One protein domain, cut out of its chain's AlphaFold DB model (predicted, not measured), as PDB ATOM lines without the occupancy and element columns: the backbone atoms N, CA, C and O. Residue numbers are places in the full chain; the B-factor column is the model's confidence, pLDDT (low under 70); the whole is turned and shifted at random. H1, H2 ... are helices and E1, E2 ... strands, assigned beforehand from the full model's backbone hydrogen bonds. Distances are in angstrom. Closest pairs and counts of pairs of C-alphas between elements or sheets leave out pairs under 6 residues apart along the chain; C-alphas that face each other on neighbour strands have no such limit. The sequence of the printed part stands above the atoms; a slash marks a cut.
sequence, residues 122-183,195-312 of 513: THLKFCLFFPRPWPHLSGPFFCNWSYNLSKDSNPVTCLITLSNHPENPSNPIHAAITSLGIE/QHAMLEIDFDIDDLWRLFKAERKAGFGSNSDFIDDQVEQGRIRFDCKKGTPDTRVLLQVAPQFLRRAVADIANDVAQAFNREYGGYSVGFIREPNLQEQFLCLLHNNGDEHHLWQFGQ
ATOM      1  N   THR A 122       5.085  45.057  47.327       84.38
ATOM      2  CA  THR A 122       3.918  44.749  46.486       84.38
ATOM      3  C   THR A 122       4.302  44.427  45.061       84.38
ATOM      4  O   THR A 122       3.639  43.625  44.420       84.38
ATOM      5  N   HIS A 123       5.403  45.007  44.599       86.94
ATOM      6  CA  HIS A 123       5.765  45.015  43.196       86.94
ATOM      7  C   HIS A 123       7.270  44.817  43.047       86.94
ATOM      8  O   HIS A 123       8.068  45.413  43.780       86.94
ATOM      9  N   LEU A 124       7.648  43.954  42.111       88.25
ATOM     10  CA  LEU A 124       9.026  43.702  41.720       88.25
ATOM     11  C   LEU A 124       9.239  44.281  40.325       88.25
ATOM     12  O   LEU A 124       8.711  43.759  39.342       88.25
ATOM     13  N   LYS A 125      10.055  45.329  40.242       86.88
ATOM     14  CA  LYS A 125      10.271  46.071  39.005       86.88
ATOM     15  C   LYS A 125      11.653  45.787  38.423       86.88
ATOM     16  O   LYS A 125      12.667  45.893  39.116       86.88
ATOM     17  N   PHE A 126      11.692  45.458  37.136       87.06
ATOM     18  CA  PHE A 126      12.913  45.314  36.344       87.06
ATOM     19  C   PHE A 126      13.061  46.506  35.409       87.06
ATOM     20  O   PHE A 126      12.168  46.758  34.606       87.06
ATOM     21  N   CYS A 127      14.190  47.208  35.478       82.38
ATOM     22  CA  CYS A 127      14.504  48.312  34.578       82.38
ATOM     23  C   CYS A 127      15.636  47.904  33.630       82.38
ATOM     24  O   CYS A 127      16.743  47.558  34.065       82.38
ATOM     25  N   LEU A 128      15.342  47.954  32.333       83.00
ATOM     26  CA  LEU A 128      16.259  47.658  31.237       83.00
ATOM     27  C   LEU A 128      16.601  48.949  30.507       83.00
ATOM     28  O   LEU A 128      15.703  49.709  30.148       83.00
ATOM     29  N   PHE A 129      17.886  49.179  30.258       78.25
ATOM     30  CA  PHE A 129      18.365  50.411  29.644       78.25
ATOM     31  C   PHE A 129      18.831  50.190  28.210       78.25
ATOM     32  O   PHE A 129      19.490  49.197  27.903       78.25
ATOM     33  N   PHE A 130      18.540  51.156  27.339       75.94
ATOM     34  CA  PHE A 130      18.838  51.068  25.913       75.94
ATOM     35  C   PHE A 130      19.734  52.204  25.430       75.94
ATOM     36  O   PHE A 130      19.586  53.351  25.864       75.94
ATOM     37  N   PRO A 131      20.627  51.918  24.465       71.88
ATOM     38  CA  PRO A 131      21.603  52.881  23.973       71.88
ATOM     39  C   PRO A 131      21.014  53.955  23.046       71.88
ATOM     40  O   PRO A 131      21.743  54.780  22.504       71.88
ATOM     41  N   ARG A 132      19.711  53.906  22.765       75.69
ATOM     42  CA  ARG A 132      19.016  54.817  21.855       75.69
ATOM     43  C   ARG A 132      17.623  55.121  22.416       75.69
ATOM     44  O   ARG A 132      17.066  54.245  23.069       75.69
ATOM     45  N   PRO A 133      17.069  56.323  22.177       78.44
ATOM     46  CA  PRO A 133      15.752  56.702  22.681       78.44
ATOM     47  C   PRO A 133      14.647  55.984  21.906       78.44
ATOM     48  O   PRO A 133      14.747  55.862  20.683       78.44
ATOM     49  N   TRP A 134      13.578  55.558  22.570       79.81
ATOM     50  CA  TRP A 134      12.353  55.098  21.920       79.81
ATOM     51  C   TRP A 134      11.843  56.184  20.958       79.81
ATOM     52  O   TRP A 134      11.509  57.290  21.408       79.81
ATOM     53  N   PRO A 135      11.812  55.921  19.640       75.75
ATOM     54  CA  PRO A 135      11.350  56.896  18.661       75.75
ATOM     55  C   PRO A 135       9.937  57.380  18.987       75.75
ATOM     56  O   PRO A 135       9.110  56.606  19.452       75.75
ATOM     57  N   HIS A 136       9.644  58.650  18.717       78.88
ATOM     58  CA  HIS A 136       8.291  59.217  18.823       78.88
ATOM     59  C   HIS A 136       7.696  59.324  20.245       78.88
ATOM     60  O   HIS A 136       6.631  59.923  20.390       78.88
ATOM     61  N   LEU A 137       8.377  58.850  21.298       80.38
ATOM     62  CA  LEU A 137       7.949  59.072  22.686       80.38
ATOM     63  C   LEU A 137       8.291  60.493  23.160       80.38
ATOM     64  O   LEU A 137       9.462  60.854  23.292       80.38
ATOM     65  N   SER A 138       7.253  61.279  23.459       76.69
ATOM     66  CA  SER A 138       7.343  62.622  24.060       76.69
ATOM     67  C   SER A 138       7.236  62.626  25.592       76.69
ATOM     68  O   SER A 138       7.533  63.634  26.227       76.69
ATOM     69  N   GLY A 139       6.830  61.503  26.184       73.88
ATOM     70  CA  GLY A 139       6.682  61.281  27.619       73.88
ATOM     71  C   GLY A 139       6.636  59.780  27.928       73.88
ATOM     72  O   GLY A 139       6.761  58.975  27.000       73.88
ATOM     73  N   PRO A 140       6.486  59.388  29.205       80.94
ATOM     74  CA  PRO A 140       6.384  57.982  29.565       80.94
ATOM     75  C   PRO A 140       5.112  57.365  28.972       80.94
ATOM     76  O   PRO A 140       4.028  57.948  29.042       80.94
ATOM     77  N   PHE A 141       5.257  56.183  28.381       82.44
ATOM     78  CA  PHE A 141       4.162  55.384  27.845       82.44
ATOM     79  C   PHE A 141       3.919  54.179  28.746       82.44
ATOM     80  O   PHE A 141       4.869  53.493  29.115       82.44
ATOM     81  N   PHE A 142       2.653  53.913  29.059       86.56
ATOM     82  CA  PHE A 142       2.237  52.847  29.963       86.56
ATOM     83  C   PHE A 142       1.305  51.882  29.240       86.56
ATOM     84  O   PHE A 142       0.338  52.312  28.606       86.56
ATOM     85  N   CYS A 143       1.542  50.580  29.373       84.69
ATOM     86  CA  CYS A 143       0.603  49.573  28.896       84.69
ATOM     87  C   CYS A 143       0.596  48.329  29.785       84.69
ATOM     88  O   CYS A 143       1.586  47.990  30.425       84.69
ATOM     89  N   ASN A 144      -0.540  47.631  29.814       85.62
ATOM     90  CA  ASN A 144      -0.630  46.322  30.450       85.62
ATOM     91  C   ASN A 144      -0.246  45.251  29.432       85.62
ATOM     92  O   ASN A 144      -0.850  45.172  28.360       85.62
ATOM     93  N   TRP A 145       0.717  44.405  29.782       84.56
ATOM     94  CA  TRP A 145       1.187  43.317  28.936       84.56
ATOM     95  C   TRP A 145       0.839  41.969  29.555       84.56
ATOM     96  O   TRP A 145       1.104  41.726  30.731       84.56
ATOM     97  N   SER A 146       0.221  41.087  28.770       85.06
ATOM     98  CA  SER A 146      -0.145  39.742  29.223       85.06
ATOM     99  C   SER A 146       0.909  38.739  28.777       85.06
ATOM    100  O   SER A 146       1.035  38.458  27.588       85.06
ATOM    101  N   TYR A 147       1.650  38.188  29.734       81.81
ATOM    102  CA  TYR A 147       2.665  37.169  29.506       81.81
ATOM    103  C   TYR A 147       2.110  35.772  29.796       81.81
ATOM    104  O   TYR A 147       1.642  35.481  30.902       81.81
ATOM    105  N   ASN A 148       2.163  34.888  28.802       79.12
ATOM    106  CA  ASN A 148       1.739  33.501  28.955       79.12
ATOM    107  C   ASN A 148       2.888  32.653  29.507       79.12
ATOM    108  O   ASN A 148       3.830  32.327  28.795       79.12
ATOM    109  N   LEU A 149       2.758  32.222  30.762       71.06
ATOM    110  CA  LEU A 149       3.723  31.338  31.427       71.06
ATOM    111  C   LEU A 149       3.870  29.960  30.746       71.06
ATOM    112  O   LEU A 149       4.886  29.284  30.893       71.06
ATOM    113  N   SER A 150       2.817  29.505  30.064       68.88
ATOM    114  CA  SER A 150       2.739  28.267  29.285       68.88
ATOM    115  C   SER A 150       1.483  28.290  28.402       68.88
ATOM    116  O   SER A 150       0.573  29.079  28.662       68.88
ATOM    117  N   LYS A 151       1.398  27.394  27.404       66.69
ATOM    118  CA  LYS A 151       0.248  27.304  26.475       66.69
ATOM    119  C   LYS A 151      -1.108  27.098  27.174       66.69
ATOM    120  O   LYS A 151      -2.120  27.539  26.645       66.69
ATOM    121  N   ASP A 152      -1.113  26.498  28.366       68.31
ATOM    122  CA  ASP A 152      -2.335  26.094  29.080       68.31
ATOM    123  C   ASP A 152      -2.587  26.878  30.383       68.31
ATOM    124  O   ASP A 152      -3.539  26.595  31.112       68.31
ATOM    125  N   SER A 153      -1.724  27.832  30.736       73.00
ATOM    126  CA  SER A 153      -1.851  28.599  31.984       73.00
ATOM    127  C   SER A 153      -2.489  29.960  31.755       73.00
ATOM    128  O   SER A 153      -2.174  30.624  30.773       73.00
ATOM    129  N   ASN A 154      -3.264  30.428  32.738       77.50
ATOM    130  CA  ASN A 154      -3.690  31.826  32.790       77.50
ATOM    131  C   ASN A 154      -2.470  32.758  32.675       77.50
ATOM    132  O   ASN A 154      -1.468  32.506  33.365       77.50
ATOM    133  N   PRO A 155      -2.552  33.826  31.862       83.69
ATOM    134  CA  PRO A 155      -1.476  34.795  31.747       83.69
ATOM    135  C   PRO A 155      -1.202  35.488  33.084       83.69
ATOM    136  O   PRO A 155      -2.037  35.511  33.997       83.69
ATOM    137  N   VAL A 156       0.003  36.030  33.190       86.19
ATOM    138  CA  VAL A 156       0.377  37.031  34.187       86.19
ATOM    139  C   VAL A 156       0.326  38.380  33.491       86.19
ATOM    140  O   VAL A 156       0.896  38.538  32.411       86.19
ATOM    141  N   THR A 157      -0.380  39.340  34.076       86.56
ATOM    142  CA  THR A 157      -0.407  40.708  33.559       86.56
ATOM    143  C   THR A 157       0.655  41.515  34.287       86.56
ATOM    144  O   THR A 157       0.681  41.532  35.511       86.56
ATOM    145  N   CYS A 158       1.526  42.173  33.532       89.50
ATOM    146  CA  CYS A 158       2.539  43.083  34.055       89.50
ATOM    147  C   CYS A 158       2.293  44.492  33.516       89.50
ATOM    148  O   CYS A 158       1.764  44.659  32.411       89.50
ATOM    149  N   LEU A 159       2.663  45.503  34.299       89.00
ATOM    150  CA  LEU A 159       2.663  46.883  33.830       89.00
ATOM    151  C   LEU A 159       4.001  47.161  33.150       89.00
ATOM    152  O   LEU A 159       5.069  46.939  33.721       89.00
ATOM    153  N   ILE A 160       3.927  47.659  31.925       90.06
ATOM    154  CA  ILE A 160       5.069  48.067  31.124       90.06
ATOM    155  C   ILE A 160       5.125  49.583  31.088       90.06
ATOM    156  O   ILE A 160       4.122  50.230  30.778       90.06
ATOM    157  N   THR A 161       6.308  50.136  31.352       88.31
ATOM    158  CA  THR A 161       6.580  51.565  31.157       88.31
ATOM    159  C   THR A 161       7.750  51.756  30.203       88.31
ATOM    160  O   THR A 161       8.831  51.213  30.415       88.31
ATOM    161  N   LEU A 162       7.544  52.538  29.146       86.06
ATOM    162  CA  LEU A 162       8.593  52.976  28.229       86.06
ATOM    163  C   LEU A 162       8.879  54.448  28.478       86.06
ATOM    164  O   LEU A 162       7.957  55.261  28.512       86.06
ATOM    165  N   SER A 163      10.148  54.810  28.620       83.88
ATOM    166  CA  SER A 163      10.535  56.200  28.849       83.88
ATOM    167  C   SER A 163      11.845  56.544  28.150       83.88
ATOM    168  O   SER A 163      12.710  55.687  27.965       83.88
ATOM    169  N   ASN A 164      11.980  57.807  27.745       80.25
ATOM    170  CA  ASN A 164      13.234  58.369  27.253       80.25
ATOM    171  C   ASN A 164      13.885  59.194  28.359       80.25
ATOM    172  O   ASN A 164      13.221  59.997  29.016       80.25
ATOM    173  N   HIS A 165      15.190  59.021  28.539       73.31
ATOM    174  CA  HIS A 165      15.981  59.847  29.436       73.31
ATOM    175  C   HIS A 165      16.524  61.069  28.687       73.31
ATOM    176  O   HIS A 165      16.886  60.964  27.511       73.31
ATOM    177  N   PRO A 166      16.600  62.236  29.350       63.47
ATOM    178  CA  PRO A 166      17.215  63.413  28.756       63.47
ATOM    179  C   PRO A 166      18.677  63.122  28.390       63.47
ATOM    180  O   PRO A 166      19.396  62.473  29.146       63.47
ATOM    181  N   GLU A 167      19.128  63.637  27.240       58.22
ATOM    182  CA  GLU A 167      20.477  63.403  26.684       58.22
ATOM    183  C   GLU A 167      21.626  63.870  27.602       58.22
ATOM    184  O   GLU A 167      22.779  63.515  27.378       58.22
ATOM    185  N   ASN A 168      21.313  64.625  28.659       56.09
ATOM    186  CA  ASN A 168      22.206  64.940  29.769       56.09
ATOM    187  C   ASN A 168      21.497  64.618  31.088       56.09
ATOM    188  O   ASN A 168      20.483  65.242  31.413       56.09
ATOM    189  N   PRO A 169      22.045  63.669  31.860       51.03
ATOM    190  CA  PRO A 169      23.091  64.057  32.802       51.03
ATOM    191  C   PRO A 169      24.262  63.063  32.836       51.03
ATOM    192  O   PRO A 169      24.230  61.995  32.236       51.03
ATOM    193  N   SER A 170      25.300  63.406  33.596       52.38
ATOM    194  CA  SER A 170      26.578  62.697  33.757       52.38
ATOM    195  C   SER A 170      26.513  61.209  34.166       52.38
ATOM    196  O   SER A 170      27.567  60.592  34.296       52.38
ATOM    197  N   ASN A 171      25.324  60.620  34.352       59.06
ATOM    198  CA  ASN A 171      25.086  59.183  34.519       59.06
ATOM    199  C   ASN A 171      23.566  58.871  34.411       59.06
ATOM    200  O   ASN A 171      22.832  59.139  35.365       59.06
ATOM    201  N   PRO A 172      23.058  58.315  33.294       56.22
ATOM    202  CA  PRO A 172      21.629  58.022  33.113       56.22
ATOM    203  C   PRO A 172      21.044  57.055  34.151       56.22
ATOM    204  O   PRO A 172      19.897  57.217  34.552       56.22
ATOM    205  N   ILE A 173      21.846  56.108  34.655       57.06
ATOM    206  CA  ILE A 173      21.441  55.192  35.732       57.06
ATOM    207  C   ILE A 173      21.188  55.983  37.016       57.06
ATOM    208  O   ILE A 173      20.179  55.780  37.681       57.06
ATOM    209  N   HIS A 174      22.063  56.939  37.340       60.75
ATOM    210  CA  HIS A 174      21.852  57.825  38.483       60.75
ATOM    211  C   HIS A 174      20.591  58.676  38.295       60.75
ATOM    212  O   HIS A 174      19.833  58.843  39.243       60.75
ATOM    213  N   ALA A 175      20.328  59.190  37.090       61.22
ATOM    214  CA  ALA A 175      19.115  59.959  36.814       61.22
ATOM    215  C   ALA A 175      17.844  59.116  36.970       61.22
ATOM    216  O   ALA A 175      16.894  59.575  37.597       61.22
ATOM    217  N   ALA A 176      17.850  57.884  36.455       60.91
ATOM    218  CA  ALA A 176      16.754  56.934  36.616       60.91
ATOM    219  C   ALA A 176      16.516  56.618  38.104       60.91
ATOM    220  O   ALA A 176      15.403  56.776  38.594       60.91
ATOM    221  N   ILE A 177      17.573  56.294  38.853       64.12
ATOM    222  CA  ILE A 177      17.517  56.015  40.298       64.12
ATOM    223  C   ILE A 177      16.994  57.228  41.089       64.12
ATOM    224  O   ILE A 177      16.126  57.072  41.945       64.12
ATOM    225  N   THR A 178      17.462  58.443  40.776       63.44
ATOM    226  CA  THR A 178      16.973  59.682  41.406       63.44
ATOM    227  C   THR A 178      15.516  59.969  41.043       63.44
ATOM    228  O   THR A 178      14.743  60.352  41.916       63.44
ATOM    229  N   SER A 179      15.109  59.752  39.788       61.78
ATOM    230  CA  SER A 179      13.710  59.927  39.359       61.78
ATOM    231  C   SER A 179      12.749  58.942  40.030       61.78
ATOM    232  O   SER A 179      11.565  59.232  40.154       61.78
ATOM    233  N   LEU A 180      13.278  57.814  40.511       63.59
ATOM    234  CA  LEU A 180      12.558  56.792  41.268       63.59
ATOM    235  C   LEU A 180      12.622  57.027  42.789       63.59
ATOM    236  O   LEU A 180      12.223  56.157  43.554       63.59
ATOM    237  N   GLY A 181      13.128  58.180  43.248       55.38
ATOM    238  CA  GLY A 181      13.125  58.566  44.666       55.38
ATOM    239  C   GLY A 181      14.126  57.815  45.552       55.38
ATOM    240  O   GLY A 181      14.008  57.856  46.773       55.38
ATOM    241  N   ILE A 182      15.111  57.124  44.971       60.97
ATOM    242  CA  ILE A 182      16.086  56.332  45.732       60.97
ATOM    243  C   ILE A 182      17.264  57.229  46.141       60.97
ATOM    244  O   ILE A 182      18.141  57.543  45.333       60.97
ATOM    245  N   GLU A 183      17.298  57.640  47.409       48.62
ATOM    246  CA  GLU A 183      18.399  58.428  47.972       48.62
ATOM    247  C   GLU A 183      19.591  57.531  48.374       48.62
ATOM    248  O   GLU A 183      19.420  56.474  48.977       48.62
ATOM    249  N   GLN A 195      22.867  55.616  27.799       65.56
ATOM    250  CA  GLN A 195      21.538  55.039  27.975       65.56
ATOM    251  C   GLN A 195      20.493  56.147  27.807       65.56
ATOM    252  O   GLN A 195      20.362  57.023  28.655       65.56
ATOM    253  N   HIS A 196      19.789  56.127  26.677       70.56
ATOM    254  CA  HIS A 196      18.823  57.158  26.279       70.56
ATOM    255  C   HIS A 196      17.368  56.751  26.531       70.56
ATOM    256  O   HIS A 196      16.478  57.596  26.473       70.56
ATOM    257  N   ALA A 197      17.114  55.472  26.794       77.88
ATOM    258  CA  ALA A 197      15.779  54.952  27.040       77.88
ATOM    259  C   ALA A 197      15.780  53.861  28.104       77.88
ATOM    260  O   ALA A 197      16.789  53.184  28.316       77.88
ATOM    261  N   MET A 198      14.615  53.671  28.712       83.25
ATOM    262  CA  MET A 198      14.349  52.630  29.689       83.25
ATOM    263  C   MET A 198      13.030  51.917  29.375       83.25
ATOM    264  O   MET A 198      12.067  52.534  28.913       83.25
ATOM    265  N   LEU A 199      13.022  50.608  29.614       86.50
ATOM    266  CA  LEU A 199      11.841  49.756  29.711       86.50
ATOM    267  C   LEU A 199      11.738  49.266  31.152       86.50
ATOM    268  O   LEU A 199      12.667  48.632  31.653       86.50
ATOM    269  N   GLU A 200      10.613  49.535  31.795       88.69
ATOM    270  CA  GLU A 200      10.273  48.987  33.101       88.69
ATOM    271  C   GLU A 200       9.244  47.871  32.929       88.69
ATOM    272  O   GLU A 200       8.254  48.043  32.217       88.69
ATOM    273  N   ILE A 201       9.480  46.745  33.599       91.88
ATOM    274  CA  ILE A 201       8.557  45.612  33.686       91.88
ATOM    275  C   ILE A 201       8.217  45.411  35.155       91.88
ATOM    276  O   ILE A 201       9.103  45.104  35.955       91.88
ATOM    277  N   ASP A 202       6.949  45.607  35.498       91.12
ATOM    278  CA  ASP A 202       6.462  45.538  36.869       91.12
ATOM    279  C   ASP A 202       5.625  44.273  37.100       91.12
ATOM    280  O   ASP A 202       4.594  44.069  36.448       91.12
ATOM    281  N   PHE A 203       6.091  43.417  38.010       90.75
ATOM    282  CA  PHE A 203       5.408  42.193  38.416       90.75
ATOM    283  C   PHE A 203       4.768  42.352  39.791       90.75
ATOM    284  O   PHE A 203       5.440  42.731  40.753       90.75
ATOM    285  N   ASP A 204       3.510  41.929  39.909       89.62
ATOM    286  CA  ASP A 204       2.871  41.748  41.209       89.62
ATOM    287  C   ASP A 204       3.588  40.636  41.995       89.62
ATOM    288  O   ASP A 204       3.880  39.546  41.481       89.62
ATOM    289  N   ILE A 205       3.876  40.909  43.266       88.06
ATOM    290  CA  ILE A 205       4.498  39.950  44.173       88.06
ATOM    291  C   ILE A 205       3.667  38.672  44.338       88.06
ATOM    292  O   ILE A 205       4.233  37.589  44.536       88.06
ATOM    293  N   ASP A 206       2.343  38.775  44.223       88.50
ATOM    294  CA  ASP A 206       1.422  37.649  44.356       88.50
ATOM    295  C   ASP A 206       1.576  36.651  43.192       88.50
ATOM    296  O   ASP A 206       1.362  35.443  43.360       88.50
ATOM    297  N   ASP A 207       2.059  37.112  42.034       89.25
ATOM    298  CA  ASP A 207       2.346  36.268  40.873       89.25
ATOM    299  C   ASP A 207       3.731  35.607  40.921       89.25
ATOM    300  O   ASP A 207       3.990  34.657  40.173       89.25
ATOM    301  N   LEU A 208       4.612  36.015  41.842       89.12
ATOM    302  CA  LEU A 208       6.000  35.545  41.898       89.12
ATOM    303  C   LEU A 208       6.109  34.021  42.043       89.12
ATOM    304  O   LEU A 208       6.989  33.383  41.463       89.12
ATOM    305  N   TRP A 209       5.184  33.405  42.781       88.56
ATOM    306  CA  TRP A 209       5.139  31.952  42.921       88.56
ATOM    307  C   TRP A 209       4.716  31.240  41.631       88.56
ATOM    308  O   TRP A 209       5.258  30.181  41.295       88.56
ATOM    309  N   ARG A 210       3.750  31.806  40.897       89.50
ATOM    310  CA  ARG A 210       3.310  31.270  39.601       89.50
ATOM    311  C   ARG A 210       4.433  31.377  38.577       89.50
ATOM    312  O   ARG A 210       4.726  30.383  37.914       89.50
ATOM    313  N   LEU A 211       5.085  32.538  38.520       89.75
ATOM    314  CA  LEU A 211       6.256  32.788  37.684       89.75
ATOM    315  C   LEU A 211       7.378  31.793  37.998       89.75
ATOM    316  O   LEU A 211       7.842  31.097  37.104       89.75
ATOM    317  N   PHE A 212       7.735  31.624  39.275       89.88
ATOM    318  CA  PHE A 212       8.767  30.665  39.677       89.88
ATOM    319  C   PHE A 212       8.455  29.236  39.215       89.88
ATOM    320  O   PHE A 212       9.331  28.547  38.701       89.88
ATOM    321  N   LYS A 213       7.209  28.767  39.372       87.88
ATOM    322  CA  LYS A 213       6.817  27.428  38.901       87.88
ATOM    323  C   LYS A 213       6.971  27.271  37.392       87.88
ATOM    324  O   LYS A 213       7.398  26.208  36.942       87.88
ATOM    325  N   ALA A 214       6.567  28.285  36.635       86.31
ATOM    326  CA  ALA A 214       6.638  28.268  35.184       86.31
ATOM    327  C   ALA A 214       8.088  28.249  34.702       86.31
ATOM    328  O   ALA A 214       8.474  27.348  33.960       86.31
ATOM    329  N   GLU A 215       8.907  29.158  35.229       86.06
ATOM    330  CA  GLU A 215      10.331  29.241  34.916       86.06
ATOM    331  C   GLU A 215      11.079  27.974  35.341       86.06
ATOM    332  O   GLU A 215      11.915  27.464  34.600       86.06
ATOM    333  N   ARG A 216      10.706  27.363  36.473       86.06
ATOM    334  CA  ARG A 216      11.278  26.076  36.887       86.06
ATOM    335  C   ARG A 216      10.951  24.953  35.910       86.06
ATOM    336  O   ARG A 216      11.801  24.109  35.646       86.06
ATOM    337  N   LYS A 217       9.718  24.919  35.392       83.88
ATOM    338  CA  LYS A 217       9.282  23.919  34.405       83.88
ATOM    339  C   LYS A 217      10.001  24.112  33.071       83.88
ATOM    340  O   LYS A 217      10.348  23.123  32.434       83.88
ATOM    341  N   ALA A 218      10.218  25.360  32.667       75.19
ATOM    342  CA  ALA A 218      11.030  25.681  31.504       75.19
ATOM    343  C   ALA A 218      12.521  25.391  31.734       75.19
ATOM    344  O   ALA A 218      13.246  25.122  30.782       75.19
ATOM    345  N   GLY A 219      12.978  25.397  32.986       77.12
ATOM    346  CA  GLY A 219      14.370  25.229  33.394       77.12
ATOM    347  C   GLY A 219      15.082  26.578  33.469       77.12
ATOM    348  O   GLY A 219      14.953  27.395  32.567       77.12
ATOM    349  N   PHE A 220      15.867  26.815  34.518       70.06
ATOM    350  CA  PHE A 220      16.491  28.123  34.780       70.06
ATOM    351  C   PHE A 220      17.829  28.358  34.048       70.06
ATOM    352  O   PHE A 220      18.691  29.104  34.526       70.06
ATOM    353  N   GLY A 221      18.061  27.659  32.933       70.94
ATOM    354  CA  GLY A 221      19.345  27.689  32.233       70.94
ATOM    355  C   GLY A 221      20.518  27.292  33.143       70.94
ATOM    356  O   GLY A 221      20.433  26.325  33.902       70.94
ATOM    357  N   SER A 222      21.615  28.051  33.085       66.50
ATOM    358  CA  SER A 222      22.850  27.779  33.837       66.50
ATOM    359  C   SER A 222      22.763  28.027  35.349       66.50
ATOM    360  O   SER A 222      23.637  27.566  36.076       66.50
ATOM    361  N   ASN A 223      21.725  28.710  35.850       72.25
ATOM    362  CA  ASN A 223      21.587  29.017  37.282       72.25
ATOM    363  C   ASN A 223      20.715  28.019  38.048       72.25
ATOM    364  O   ASN A 223      20.431  28.251  39.222       72.25
ATOM    365  N   SER A 224      20.243  26.951  37.398       80.00
ATOM    366  CA  SER A 224      19.236  26.062  37.985       80.00
ATOM    367  C   SER A 224      19.654  25.500  39.336       80.00
ATOM    368  O   SER A 224      18.887  25.598  40.293       80.00
ATOM    369  N   ASP A 225      20.882  24.994  39.434       80.81
ATOM    370  CA  ASP A 225      21.394  24.402  40.669       80.81
ATOM    371  C   ASP A 225      21.501  25.441  41.785       80.81
ATOM    372  O   ASP A 225      21.104  25.179  42.915       80.81
ATOM    373  N   PHE A 226      21.966  26.651  41.459       82.31
ATOM    374  CA  PHE A 226      22.050  27.748  42.420       82.31
ATOM    375  C   PHE A 226      20.665  28.157  42.937       82.31
ATOM    376  O   PHE A 226      20.472  28.278  44.145       82.31
ATOM    377  N   ILE A 227      19.689  28.351  42.045       86.25
ATOM    378  CA  ILE A 227      18.328  28.764  42.418       86.25
ATOM    379  C   ILE A 227      17.662  27.692  43.285       86.25
ATOM    380  O   ILE A 227      17.093  28.018  44.329       86.25
ATOM    381  N   ASP A 228      17.753  26.423  42.885       87.81
ATOM    382  CA  ASP A 228      17.181  25.313  43.647       87.81
ATOM    383  C   ASP A 228      17.864  25.160  45.018       87.81
ATOM    384  O   ASP A 228      17.184  24.902  46.015       87.81
ATOM    385  N   ASP A 229      19.176  25.392  45.100       87.44
ATOM    386  CA  ASP A 229      19.929  25.358  46.353       87.44
ATOM    387  C   ASP A 229      19.529  26.493  47.314       87.44
ATOM    388  O   ASP A 229      19.284  26.243  48.496       87.44
ATOM    389  N   GLN A 230      19.353  27.720  46.810       87.31
ATOM    390  CA  GLN A 230      18.844  28.852  47.598       87.31
ATOM    391  C   GLN A 230      17.402  28.622  48.074       87.31
ATOM    392  O   GLN A 230      17.061  28.909  49.227       87.31
ATOM    393  N   VAL A 231      16.546  28.067  47.210       89.69
ATOM    394  CA  VAL A 231      15.162  27.708  47.547       89.69
ATOM    395  C   VAL A 231      15.116  26.655  48.651       89.69
ATOM    396  O   VAL A 231      14.313  26.772  49.582       89.69
ATOM    397  N   GLU A 232      15.988  25.653  48.588       90.44
ATOM    398  CA  GLU A 232      16.069  24.596  49.591       90.44
ATOM    399  C   GLU A 232      16.651  25.099  50.921       90.44
ATOM    400  O   GLU A 232      16.097  24.806  51.986       90.44
ATOM    401  N   GLN A 233      17.694  25.934  50.881       87.88
ATOM    402  CA  GLN A 233      18.220  26.594  52.077       87.88
ATOM    403  C   GLN A 233      17.129  27.439  52.751       87.88
ATOM    404  O   GLN A 233      16.898  27.339  53.960       87.88
ATOM    405  N   GLY A 234      16.411  28.237  51.959       86.94
ATOM    406  CA  GLY A 234      15.292  29.049  52.414       86.94
ATOM    407  C   GLY A 234      14.161  28.218  53.017       86.94
ATOM    408  O   GLY A 234      13.598  28.591  54.049       86.94
ATOM    409  N   ARG A 235      13.857  27.052  52.433       89.00
ATOM    410  CA  ARG A 235      12.857  26.119  52.967       89.00
ATOM    411  C   ARG A 235      13.176  25.719  54.405       89.00
ATOM    412  O   ARG A 235      12.280  25.750  55.247       89.00
ATOM    413  N   ILE A 236      14.426  25.354  54.684       89.06
ATOM    414  CA  ILE A 236      14.863  24.952  56.028       89.06
ATOM    415  C   ILE A 236      14.889  26.167  56.954       89.06
ATOM    416  O   ILE A 236      14.294  26.141  58.030       89.06
ATOM    417  N   ARG A 237      15.498  27.266  56.500       86.19
ATOM    418  CA  ARG A 237      15.639  28.508  57.266       86.19
ATOM    419  C   ARG A 237      14.301  29.105  57.712       86.19
ATOM    420  O   ARG A 237      14.232  29.699  58.786       86.19
ATOM    421  N   PHE A 238      13.249  28.961  56.907       84.31
ATOM    422  CA  PHE A 238      11.918  29.509  57.192       84.31
ATOM    423  C   PHE A 238      10.878  28.462  57.613       84.31
ATOM    424  O   PHE A 238       9.714  28.826  57.798       84.31
ATOM    425  N   ASP A 239      11.278  27.200  57.817       86.12
ATOM    426  CA  ASP A 239      10.386  26.099  58.217       86.12
ATOM    427  C   ASP A 239       9.180  25.958  57.266       86.12
ATOM    428  O   ASP A 239       8.009  25.954  57.659       86.12
ATOM    429  N   CYS A 240       9.472  25.944  55.965       83.56
ATOM    430  CA  CYS A 240       8.477  25.821  54.905       83.56
ATOM    431  C   CYS A 240       8.303  24.362  54.458       83.56
ATOM    432  O   CYS A 240       9.229  23.546  54.495       83.56
ATOM    433  N   LYS A 241       7.100  24.030  53.967       82.56
ATOM    434  CA  LYS A 241       6.826  22.716  53.369       82.56
ATOM    435  C   LYS A 241       7.617  22.539  52.066       82.56
ATOM    436  O   LYS A 241       7.896  23.502  51.349       82.56
ATOM    437  N   LYS A 242       7.959  21.286  51.749       78.44
ATOM    438  CA  LYS A 242       8.638  20.928  50.497       78.44
ATOM    439  C   LYS A 242       7.799  21.381  49.300       78.44
ATOM    440  O   LYS A 242       6.608  21.096  49.239       78.44
ATOM    441  N   GLY A 243       8.431  22.090  48.366       70.50
ATOM    442  CA  GLY A 243       7.769  22.595  47.162       70.50
ATOM    443  C   GLY A 243       6.935  23.865  47.353       70.50
ATOM    444  O   GLY A 243       6.216  24.223  46.431       70.50
ATOM    445  N   THR A 244       7.018  24.552  48.499       78.88
ATOM    446  CA  THR A 244       6.431  25.892  48.702       78.88
ATOM    447  C   THR A 244       7.484  26.825  49.314       78.88
ATOM    448  O   THR A 244       7.570  26.907  50.543       78.88
ATOM    449  N   PRO A 245       8.333  27.466  48.493       80.94
ATOM    450  CA  PRO A 245       9.299  28.446  48.964       80.94
ATOM    451  C   PRO A 245       8.590  29.634  49.610       80.94
ATOM    452  O   PRO A 245       7.458  29.977  49.272       80.94
ATOM    453  N   ASP A 246       9.272  30.253  50.565       83.44
ATOM    454  CA  ASP A 246       8.821  31.504  51.156       83.44
ATOM    455  C   ASP A 246       8.989  32.644  50.136       83.44
ATOM    456  O   ASP A 246      10.012  32.702  49.453       83.44
ATOM    457  N   THR A 247       8.024  33.564  50.044       82.94
ATOM    458  CA  THR A 247       8.082  34.710  49.120       82.94
ATOM    459  C   THR A 247       9.356  35.528  49.294       82.94
ATOM    460  O   THR A 247       9.900  36.029  48.321       82.94
ATOM    461  N   ARG A 248       9.900  35.605  50.514       78.81
ATOM    462  CA  ARG A 248      11.176  36.283  50.789       78.81
ATOM    463  C   ARG A 248      12.358  35.636  50.075       78.81
ATOM    464  O   ARG A 248      13.244  36.338  49.607       78.81
ATOM    465  N   VAL A 249      12.357  34.307  49.988       83.81
ATOM    466  CA  VAL A 249      13.378  33.551  49.254       83.81
ATOM    467  C   VAL A 249      13.185  33.775  47.766       83.81
ATOM    468  O   VAL A 249      14.144  34.089  47.075       83.81
ATOM    469  N   LEU A 250      11.939  33.685  47.287       87.19
ATOM    470  CA  LEU A 250      11.629  33.958  45.887       87.19
ATOM    471  C   LEU A 250      12.068  35.363  45.480       87.19
ATOM    472  O   LEU A 250      12.694  35.500  44.445       87.19
ATOM    473  N   LEU A 251      11.819  36.381  46.305       83.38
ATOM    474  CA  LEU A 251      12.282  37.749  46.073       83.38
ATOM    475  C   LEU A 251      13.801  37.825  45.919       83.38
ATOM    476  O   LEU A 251      14.295  38.487  45.013       83.38
ATOM    477  N   GLN A 252      14.544  37.126  46.779       78.50
ATOM    478  CA  GLN A 252      16.009  37.094  46.726       78.50
ATOM    479  C   GLN A 252      16.541  36.458  45.440       78.50
ATOM    480  O   GLN A 252      17.572  36.902  44.945       78.50
ATOM    481  N   VAL A 253      15.850  35.447  44.902       84.44
ATOM    482  CA  VAL A 253      16.278  34.739  43.682       84.44
ATOM    483  C   VAL A 253      15.553  35.183  42.403       84.44
ATOM    484  O   VAL A 253      15.850  34.681  41.317       84.44
ATOM    485  N   ALA A 254      14.590  36.104  42.503       87.19
ATOM    486  CA  ALA A 254      13.770  36.562  41.382       87.19
ATOM    487  C   ALA A 254      14.593  37.129  40.221       87.19
ATOM    488  O   ALA A 254      14.344  36.731  39.082       87.19
ATOM    489  N   PRO A 255      15.629  37.950  40.464       82.12
ATOM    490  CA  PRO A 255      16.505  38.424  39.395       82.12
ATOM    491  C   PRO A 255      17.253  37.331  38.621       82.12
ATOM    492  O   PRO A 255      17.734  37.564  37.512       82.12
ATOM    493  N   GLN A 256      17.411  36.144  39.206       83.31
ATOM    494  CA  GLN A 256      18.081  35.004  38.591       83.31
ATOM    495  C   GLN A 256      17.090  34.145  37.804       83.31
ATOM    496  O   GLN A 256      17.418  33.736  36.692       83.31
ATOM    497  N   PHE A 257      15.899  33.885  38.353       86.75
ATOM    498  CA  PHE A 257      14.937  32.989  37.708       86.75
ATOM    499  C   PHE A 257      13.995  33.679  36.713       86.75
ATOM    500  O   PHE A 257      13.505  33.009  35.815       86.75
ATOM    501  N   LEU A 258      13.749  34.990  36.827       89.06
ATOM    502  CA  LEU A 258      12.863  35.730  35.910       89.06
ATOM    503  C   LEU A 258      13.551  36.199  34.622       89.06
ATOM    504  O   LEU A 258      12.911  36.844  33.801       89.06
ATOM    505  N   ARG A 259      14.838  35.900  34.419       85.31
ATOM    506  CA  ARG A 259      15.619  36.439  33.288       85.31
ATOM    507  C   ARG A 259      15.002  36.118  31.936       85.31
ATOM    508  O   ARG A 259      14.900  37.006  31.098       85.31
ATOM    509  N   ARG A 260      14.573  34.871  31.747       84.06
ATOM    510  CA  ARG A 260      13.915  34.426  30.519       84.06
ATOM    511  C   ARG A 260      12.613  35.186  30.287       84.06
ATOM    512  O   ARG A 260      12.482  35.829  29.256       84.06
ATOM    513  N   ALA A 261      11.727  35.222  31.285       87.62
ATOM    514  CA  ALA A 261      10.468  35.964  31.210       87.62
ATOM    515  C   ALA A 261      10.675  37.464  30.928       87.62
ATOM    516  O   ALA A 261      10.010  38.029  30.065       87.62
ATOM    517  N   VAL A 262      11.625  38.110  31.610       89.25
ATOM    518  CA  VAL A 262      11.981  39.522  31.387       89.25
ATOM    519  C   VAL A 262      12.505  39.739  29.967       89.25
ATOM    520  O   VAL A 262      12.095  40.696  29.316       89.25
ATOM    521  N   ALA A 263      13.379  38.860  29.468       86.19
ATOM    522  CA  ALA A 263      13.896  38.939  28.105       86.19
ATOM    523  C   ALA A 263      12.790  38.730  27.059       86.19
ATOM    524  O   ALA A 263      12.714  39.502  26.106       86.19
ATOM    525  N   ASP A 264      11.920  37.735  27.242       85.44
ATOM    526  CA  ASP A 264      10.783  37.467  26.356       85.44
ATOM    527  C   ASP A 264       9.850  38.678  26.286       85.44
ATOM    528  O   ASP A 264       9.642  39.233  25.210       85.44
ATOM    529  N   ILE A 265       9.367  39.154  27.441       87.81
ATOM    530  CA  ILE A 265       8.467  40.314  27.519       87.81
ATOM    531  C   ILE A 265       9.118  41.537  26.874       87.81
ATOM    532  O   ILE A 265       8.476  42.249  26.105       87.81
ATOM    533  N   ALA A 266      10.399  41.787  27.149       86.81
ATOM    534  CA  ALA A 266      11.088  42.942  26.600       86.81
ATOM    535  C   ALA A 266      11.252  42.870  25.076       86.81
ATOM    536  O   ALA A 266      11.059  43.876  24.390       86.81
ATOM    537  N   ASN A 267      11.572  41.691  24.535       83.88
ATOM    538  CA  ASN A 267      11.632  41.478  23.092       83.88
ATOM    539  C   ASN A 267      10.255  41.632  22.443       83.88
ATOM    540  O   ASN A 267      10.155  42.271  21.396       83.88
ATOM    541  N   ASP A 268       9.206  41.099  23.064       83.12
ATOM    542  CA  ASP A 268       7.833  41.188  22.571       83.12
ATOM    543  C   ASP A 268       7.336  42.638  22.546       83.12
ATOM    544  O   ASP A 268       6.835  43.107  21.521       83.12
ATOM    545  N   VAL A 269       7.550  43.383  23.636       83.94
ATOM    546  CA  VAL A 269       7.220  44.812  23.734       83.94
ATOM    547  C   VAL A 269       7.998  45.614  22.692       83.94
ATOM    548  O   VAL A 269       7.406  46.408  21.962       83.94
ATOM    549  N   ALA A 270       9.311  45.394  22.569       81.00
ATOM    550  CA  ALA A 270      10.133  46.104  21.592       81.00
ATOM    551  C   ALA A 270       9.709  45.793  20.146       81.00
ATOM    552  O   ALA A 270       9.716  46.678  19.287       81.00
ATOM    553  N   GLN A 271       9.323  44.549  19.853       79.12
ATOM    554  CA  GLN A 271       8.794  44.170  18.544       79.12
ATOM    555  C   GLN A 271       7.437  44.811  18.269       79.12
ATOM    556  O   GLN A 271       7.236  45.337  17.176       79.12
ATOM    557  N   ALA A 272       6.518  44.787  19.235       80.00
ATOM    558  CA  ALA A 272       5.208  45.410  19.104       80.00
ATOM    559  C   ALA A 272       5.335  46.919  18.868       80.00
ATOM    560  O   ALA A 272       4.766  47.433  17.907       80.00
ATOM    561  N   PHE A 273       6.183  47.587  19.651       77.19
ATOM    562  CA  PHE A 273       6.491  49.002  19.478       77.19
ATOM    563  C   PHE A 273       7.030  49.297  18.071       77.19
ATOM    564  O   PHE A 273       6.527  50.179  17.379       77.19
ATOM    565  N   ASN A 274       8.011  48.520  17.599       75.75
ATOM    566  CA  ASN A 274       8.582  48.705  16.261       75.75
ATOM    567  C   ASN A 274       7.575  48.449  15.132       75.75
ATOM    568  O   ASN A 274       7.644  49.112  14.099       75.75
ATOM    569  N   ARG A 275       6.651  47.493  15.298       75.50
ATOM    570  CA  ARG A 275       5.587  47.222  14.315       75.50
ATOM    571  C   ARG A 275       4.594  48.376  14.217       75.50
ATOM    572  O   ARG A 275       4.107  48.648  13.125       75.50
ATOM    573  N   GLU A 276       4.289  49.019  15.339       78.31
ATOM    574  CA  GLU A 276       3.274  50.069  15.416       78.31
ATOM    575  C   GLU A 276       3.823  51.447  15.024       78.31
ATOM    576  O   GLU A 276       3.224  52.141  14.203       78.31
ATOM    577  N   TYR A 277       4.980  51.830  15.564       74.56
ATOM    578  CA  TYR A 277       5.523  53.187  15.425       74.56
ATOM    579  C   TYR A 277       6.667  53.288  14.410       74.56
ATOM    580  O   TYR A 277       7.051  54.390  14.019       74.56
ATOM    581  N   GLY A 278       7.204  52.154  13.950       63.31
ATOM    582  CA  GLY A 278       8.404  52.128  13.121       63.31
ATOM    583  C   GLY A 278       9.648  52.626  13.868       63.31
ATOM    584  O   GLY A 278       9.627  52.914  15.062       63.31
ATOM    585  N   GLY A 279      10.770  52.713  13.152       65.12
ATOM    586  CA  GLY A 279      12.041  53.182  13.707       65.12
ATOM    587  C   GLY A 279      13.158  52.148  13.610       65.12
ATOM    588  O   GLY A 279      13.156  51.280  12.737       65.12
ATOM    589  N   TYR A 280      14.169  52.286  14.466       63.69
ATOM    590  CA  TYR A 280      15.298  51.361  14.482       63.69
ATOM    591  C   TYR A 280      14.964  50.133  15.338       63.69
ATOM    592  O   TYR A 280      14.396  50.254  16.419       63.69
ATOM    593  N   SER A 281      15.373  48.948  14.881       63.62
ATOM    594  CA  SER A 281      15.224  47.729  15.677       63.62
ATOM    595  C   SER A 281      16.056  47.845  16.948       63.62
ATOM    596  O   SER A 281      17.272  48.056  16.887       63.62
ATOM    597  N   VAL A 282      15.412  47.645  18.094       65.19
ATOM    598  CA  VAL A 282      16.120  47.299  19.327       65.19
ATOM    599  C   VAL A 282      16.802  45.949  19.079       65.19
ATOM    600  O   VAL A 282      16.240  45.081  18.402       65.19
ATOM    601  N   GLY A 283      18.052  45.805  19.523       65.56
ATOM    602  CA  GLY A 283      18.753  44.521  19.455       65.56
ATOM    603  C   GLY A 283      18.020  43.464  20.285       65.56
ATOM    604  O   GLY A 283      17.330  43.805  21.241       65.56
ATOM    605  N   PHE A 284      18.160  42.190  19.921       73.00
ATOM    606  CA  PHE A 284      17.526  41.102  20.663       73.00
ATOM    607  C   PHE A 284      18.069  41.033  22.102       73.00
ATOM    608  O   PHE A 284      19.280  40.952  22.313       73.00
ATOM    609  N   ILE A 285      17.178  41.082  23.092       78.44
ATOM    610  CA  ILE A 285      17.521  41.053  24.518       78.44
ATOM    611  C   ILE A 285      17.683  39.591  24.937       78.44
ATOM    612  O   ILE A 285      16.766  38.792  24.782       78.44
ATOM    613  N   ARG A 286      18.858  39.227  25.461       73.56
ATOM    614  CA  ARG A 286      19.182  37.852  25.879       73.56
ATOM    615  C   ARG A 286      19.332  37.748  27.391       73.56
ATOM    616  O   ARG A 286      19.740  38.709  28.041       73.56
ATOM    617  N   GLU A 287      19.109  36.551  27.929       75.31
ATOM    618  CA  GLU A 287      19.293  36.259  29.357       75.31
ATOM    619  C   GLU A 287      20.702  36.598  29.897       75.31
ATOM    620  O   GLU A 287      20.782  37.121  31.010       75.31
ATOM    621  N   PRO A 288      21.821  36.362  29.168       67.88
ATOM    622  CA  PRO A 288      23.155  36.746  29.637       67.88
ATOM    623  C   PRO A 288      23.355  38.265  29.740       67.88
ATOM    624  O   PRO A 288      23.962  38.732  30.698       67.88
ATOM    625  N   ASN A 289      22.783  39.054  28.822       66.50
ATOM    626  CA  ASN A 289      22.885  40.522  28.854       66.50
ATOM    627  C   ASN A 289      22.187  41.093  30.100       66.50
ATOM    628  O   ASN A 289      22.649  42.058  30.707       66.50
ATOM    629  N   LEU A 290      21.102  40.437  30.523       67.62
ATOM    630  CA  LEU A 290      20.408  40.723  31.774       67.62
ATOM    631  C   LEU A 290      21.197  40.304  33.019       67.62
ATOM    632  O   LEU A 290      20.685  40.466  34.111       67.62
ATOM    633  N   GLN A 291      22.401  39.737  32.928       59.41
ATOM    634  CA  GLN A 291      23.260  39.543  34.109       59.41
ATOM    635  C   GLN A 291      24.132  40.770  34.383       59.41
ATOM    636  O   GLN A 291      24.510  41.021  35.527       59.41
ATOM    637  N   GLU A 292      24.433  41.526  33.329       53.88
ATOM    638  CA  GLU A 292      25.455  42.572  33.317       53.88
ATOM    639  C   GLU A 292      24.869  43.991  33.324       53.88
ATOM    640  O   GLU A 292      25.594  44.933  33.642       53.88
ATOM    641  N   GLN A 293      23.593  44.164  32.939       59.88
ATOM    642  CA  GLN A 293      22.990  45.481  32.684       59.88
ATOM    643  C   GLN A 293      21.500  45.558  33.059       59.88
ATOM    644  O   GLN A 293      20.651  45.869  32.223       59.88
ATOM    645  N   PHE A 294      21.155  45.288  34.318       68.50
ATOM    646  CA  PHE A 294      19.785  45.500  34.797       68.50
ATOM    647  C   PHE A 294      19.744  46.050  36.218       68.50
ATOM    648  O   PHE A 294      20.622  45.804  37.054       68.50
ATOM    649  N   LEU A 295      18.667  46.780  36.477       73.62
ATOM    650  CA  LEU A 295      18.314  47.288  37.788       73.62
ATOM    651  C   LEU A 295      17.042  46.579  38.246       73.62
ATOM    652  O   LEU A 295      16.058  46.531  37.511       73.62
ATOM    653  N   CYS A 296      17.064  46.015  39.451       74.94
ATOM    654  CA  CYS A 296      15.889  45.419  40.071       74.94
ATOM    655  C   CYS A 296      15.521  46.194  41.333       74.94
ATOM    656  O   CYS A 296      16.360  46.405  42.218       74.94
ATOM    657  N   LEU A 297      14.263  46.617  41.393       75.81
ATOM    658  CA  LEU A 297      13.719  47.464  42.441       75.81
ATOM    659  C   LEU A 297      12.560  46.757  43.136       75.81
ATOM    660  O   LEU A 297      11.708  46.151  42.484       75.81
ATOM    661  N   LEU A 298      12.510  46.877  44.460       76.69
ATOM    662  CA  LEU A 298      11.310  46.571  45.233       76.69
ATOM    663  C   LEU A 298      10.493  47.844  45.382       76.69
ATOM    664  O   LEU A 298      11.039  48.896  45.714       76.69
ATOM    665  N   HIS A 299       9.190  47.733  45.168       72.94
ATOM    666  CA  HIS A 299       8.248  48.814  45.396       72.94
ATOM    667  C   HIS A 299       7.296  48.456  46.543       72.94
ATOM    668  O   HIS A 299       6.627  47.410  46.552       72.94
ATOM    669  N   ASN A 300       7.271  49.331  47.548       72.44
ATOM    670  CA  ASN A 300       6.476  49.172  48.758       72.44
ATOM    671  C   ASN A 300       5.167  49.967  48.680       72.44
ATOM    672  O   ASN A 300       5.071  50.953  47.967       72.44
ATOM    673  N   ASN A 301       4.187  49.594  49.510       59.91
ATOM    674  CA  ASN A 301       2.869  50.252  49.632       59.91
ATOM    675  C   ASN A 301       2.885  51.762  49.991       59.91
ATOM    676  O   ASN A 301       1.820  52.340  50.187       59.91
ATOM    677  N   GLY A 302       4.057  52.379  50.157       58.09
ATOM    678  CA  GLY A 302       4.226  53.796  50.498       58.09
ATOM    679  C   GLY A 302       4.835  54.641  49.376       58.09
ATOM    680  O   GLY A 302       5.399  55.679  49.689       58.09
ATOM    681  N   ASP A 303       4.790  54.174  48.123       58.66
ATOM    682  CA  ASP A 303       5.447  54.778  46.945       58.66
ATOM    683  C   ASP A 303       6.983  54.875  47.046       58.66
ATOM    684  O   ASP A 303       7.647  55.548  46.258       58.66
ATOM    685  N   GLU A 304       7.577  54.163  48.006       59.91
ATOM    686  CA  GLU A 304       9.025  54.079  48.166       59.91
ATOM    687  C   GLU A 304       9.591  52.922  47.335       59.91
ATOM    688  O   GLU A 304       9.177  51.759  47.463       59.91
ATOM    689  N   HIS A 305      10.575  53.247  46.498       61.50
ATOM    690  CA  HIS A 305      11.396  52.277  45.792       61.50
ATOM    691  C   HIS A 305      12.678  51.989  46.577       61.50
ATOM    692  O   HIS A 305      13.361  52.894  47.053       61.50
ATOM    693  N   HIS A 306      13.052  50.715  46.661       59.44
ATOM    694  CA  HIS A 306      14.347  50.300  47.190       59.44
ATOM    695  C   HIS A 306      15.125  49.541  46.127       59.44
ATOM    696  O   HIS A 306      14.598  48.631  45.483       59.44
ATOM    697  N   LEU A 307      16.408  49.873  45.984       59.62
ATOM    698  CA  LEU A 307      17.316  49.044  45.208       59.62
ATOM    699  C   LEU A 307      17.422  47.663  45.849       59.62
ATOM    700  O   LEU A 307      17.837  47.539  47.001       59.62
ATOM    701  N   TRP A 308      17.096  46.635  45.075       59.81
ATOM    702  CA  TRP A 308      17.189  45.251  45.520       59.81
ATOM    703  C   TRP A 308      18.445  44.572  45.010       59.81
ATOM    704  O   TRP A 308      19.227  44.018  45.779       59.81
ATOM    705  N   GLN A 309      18.656  44.655  43.699       63.47
ATOM    706  CA  GLN A 309      19.837  44.125  43.051       63.47
ATOM    707  C   GLN A 309      20.246  45.051  41.914       63.47
ATOM    708  O   GLN A 309      19.426  45.488  41.107       63.47
ATOM    709  N   PHE A 310      21.545  45.305  41.846       50.62
ATOM    710  CA  PHE A 310      22.183  45.944  40.714       50.62
ATOM    711  C   PHE A 310      23.145  44.936  40.096       50.62
ATOM    712  O   PHE A 310      24.139  44.547  40.713       50.62
ATOM    713  N   GLY A 311      22.812  44.452  38.902       48.25
ATOM    714  CA  GLY A 311      23.731  43.650  38.114       48.25
ATOM    715  C   GLY A 311      24.678  44.584  37.382       48.25
ATOM    716  O   GLY A 311      24.364  44.993  36.275       48.25
ATOM    717  N   GLN A 312      25.810  44.936  37.992       42.66
ATOM    718  CA  GLN A 312      26.982  45.409  37.256       42.66
ATOM    719  C   GLN A 312      28.097  44.412  37.520       42.66
ATOM    720  O   GLN A 312      28.951  44.601  38.384       42.66
TER     721      GLN A 312
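Overview. This is residues 122 to 183 and 195 to 312 of the 513 residues of an uncharacterized protein of Pseudorhodobacter antarcticus (UniProt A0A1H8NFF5). A strongly twisted sheet of six strands curls round the long helix H5, with H2 and H4 over the same face as H5; H3 packs on H4 farther out, away from the sheet. The small helix H1 is on the sheet but apart from the other helices. The printed part has 180 residues, with six named helices and six named strands in the order E1 E2 E3 H1 E4 H2 H3 H4 H5 H6 E5 E6. The sheet, ordered E2 E3 E4 E1 E5 E6, is all antiparallel, and the class is mixed. The whole is compact, with a radius of gyration of the C-alphas of 16.7 A and spans of 50 by 40 by 29 A.

Along the chain. E1, residues 122 to 130, begins at C-alpha 122 (3.918, 44.749, 46.486) and is 26.2 A long. E2 is residues 141 to 147, E3 residues 156 to 164, 25.9 A, and H1 residues 172 to 179. E4 is residues 197 to 204, 23.3 A, H2 residues 205 to 218, 20.2 A, H3 residues 221 to 237, 25.3 A, and H4 residues 247 to 257. H5, residues 259 to 277, 26.5 A, ends at C-alpha 277 (5.523, 53.187, 15.425). H6 is residues 289 to 292, E5 residues 294 to 300, and E6, residues 305 to 311, ends at C-alpha 311 (23.731, 43.650, 38.114).

Arrangement. E1 pairs with E4 (N 126 and O 201, 2.9 A) and with E5 (N 125 and O 297, 2.9 A). E3 pairs with E4 (N 161 and O 200, 3.0 A) and makes a hairpin with E2 (N 143 and O 160, 3.0 A); E5 and E6 make another (N 298 and O 306, 2.9 A). H4 and H5 on one face of the sheet make two layers, helices over a sheet. H5's closest C-alphas to E4 are Val 262 and Ile 201, 7.4 A. H4 is over E5, at a height of 10.1 A. H2 and H4 touch, closest at the C-alphas of Glu 215 and Phe 257, 6.6 A, at a steep tilt of 47 degrees. H3 and H4 are a helical hairpin, closest at the C-alphas of Gly 234 and Val 249, 5.8 A, at a shallow tilt of 11 degrees. H6 only grazes the sheet. Every O i to N i+4 pair is within hydrogen-bond range in H1 and H5; H2 has 8 of 10, H3 11 of 13 and H4 5 of 7, and H6 is too short for such a pair.

Size, cuts and confidence. The farthest C-alphas, Asp 239 and Gly 279, are 52.1 A apart. Residues 184 to 194 are not printed; C-alphas 183 and 195 are 20.5 A apart across this cut. Of the links printed whole, H5 to H6 is long. The mean pLDDT of the printed part is 76.6, with residues 166 to 183 and 301 to 312 among those under 70.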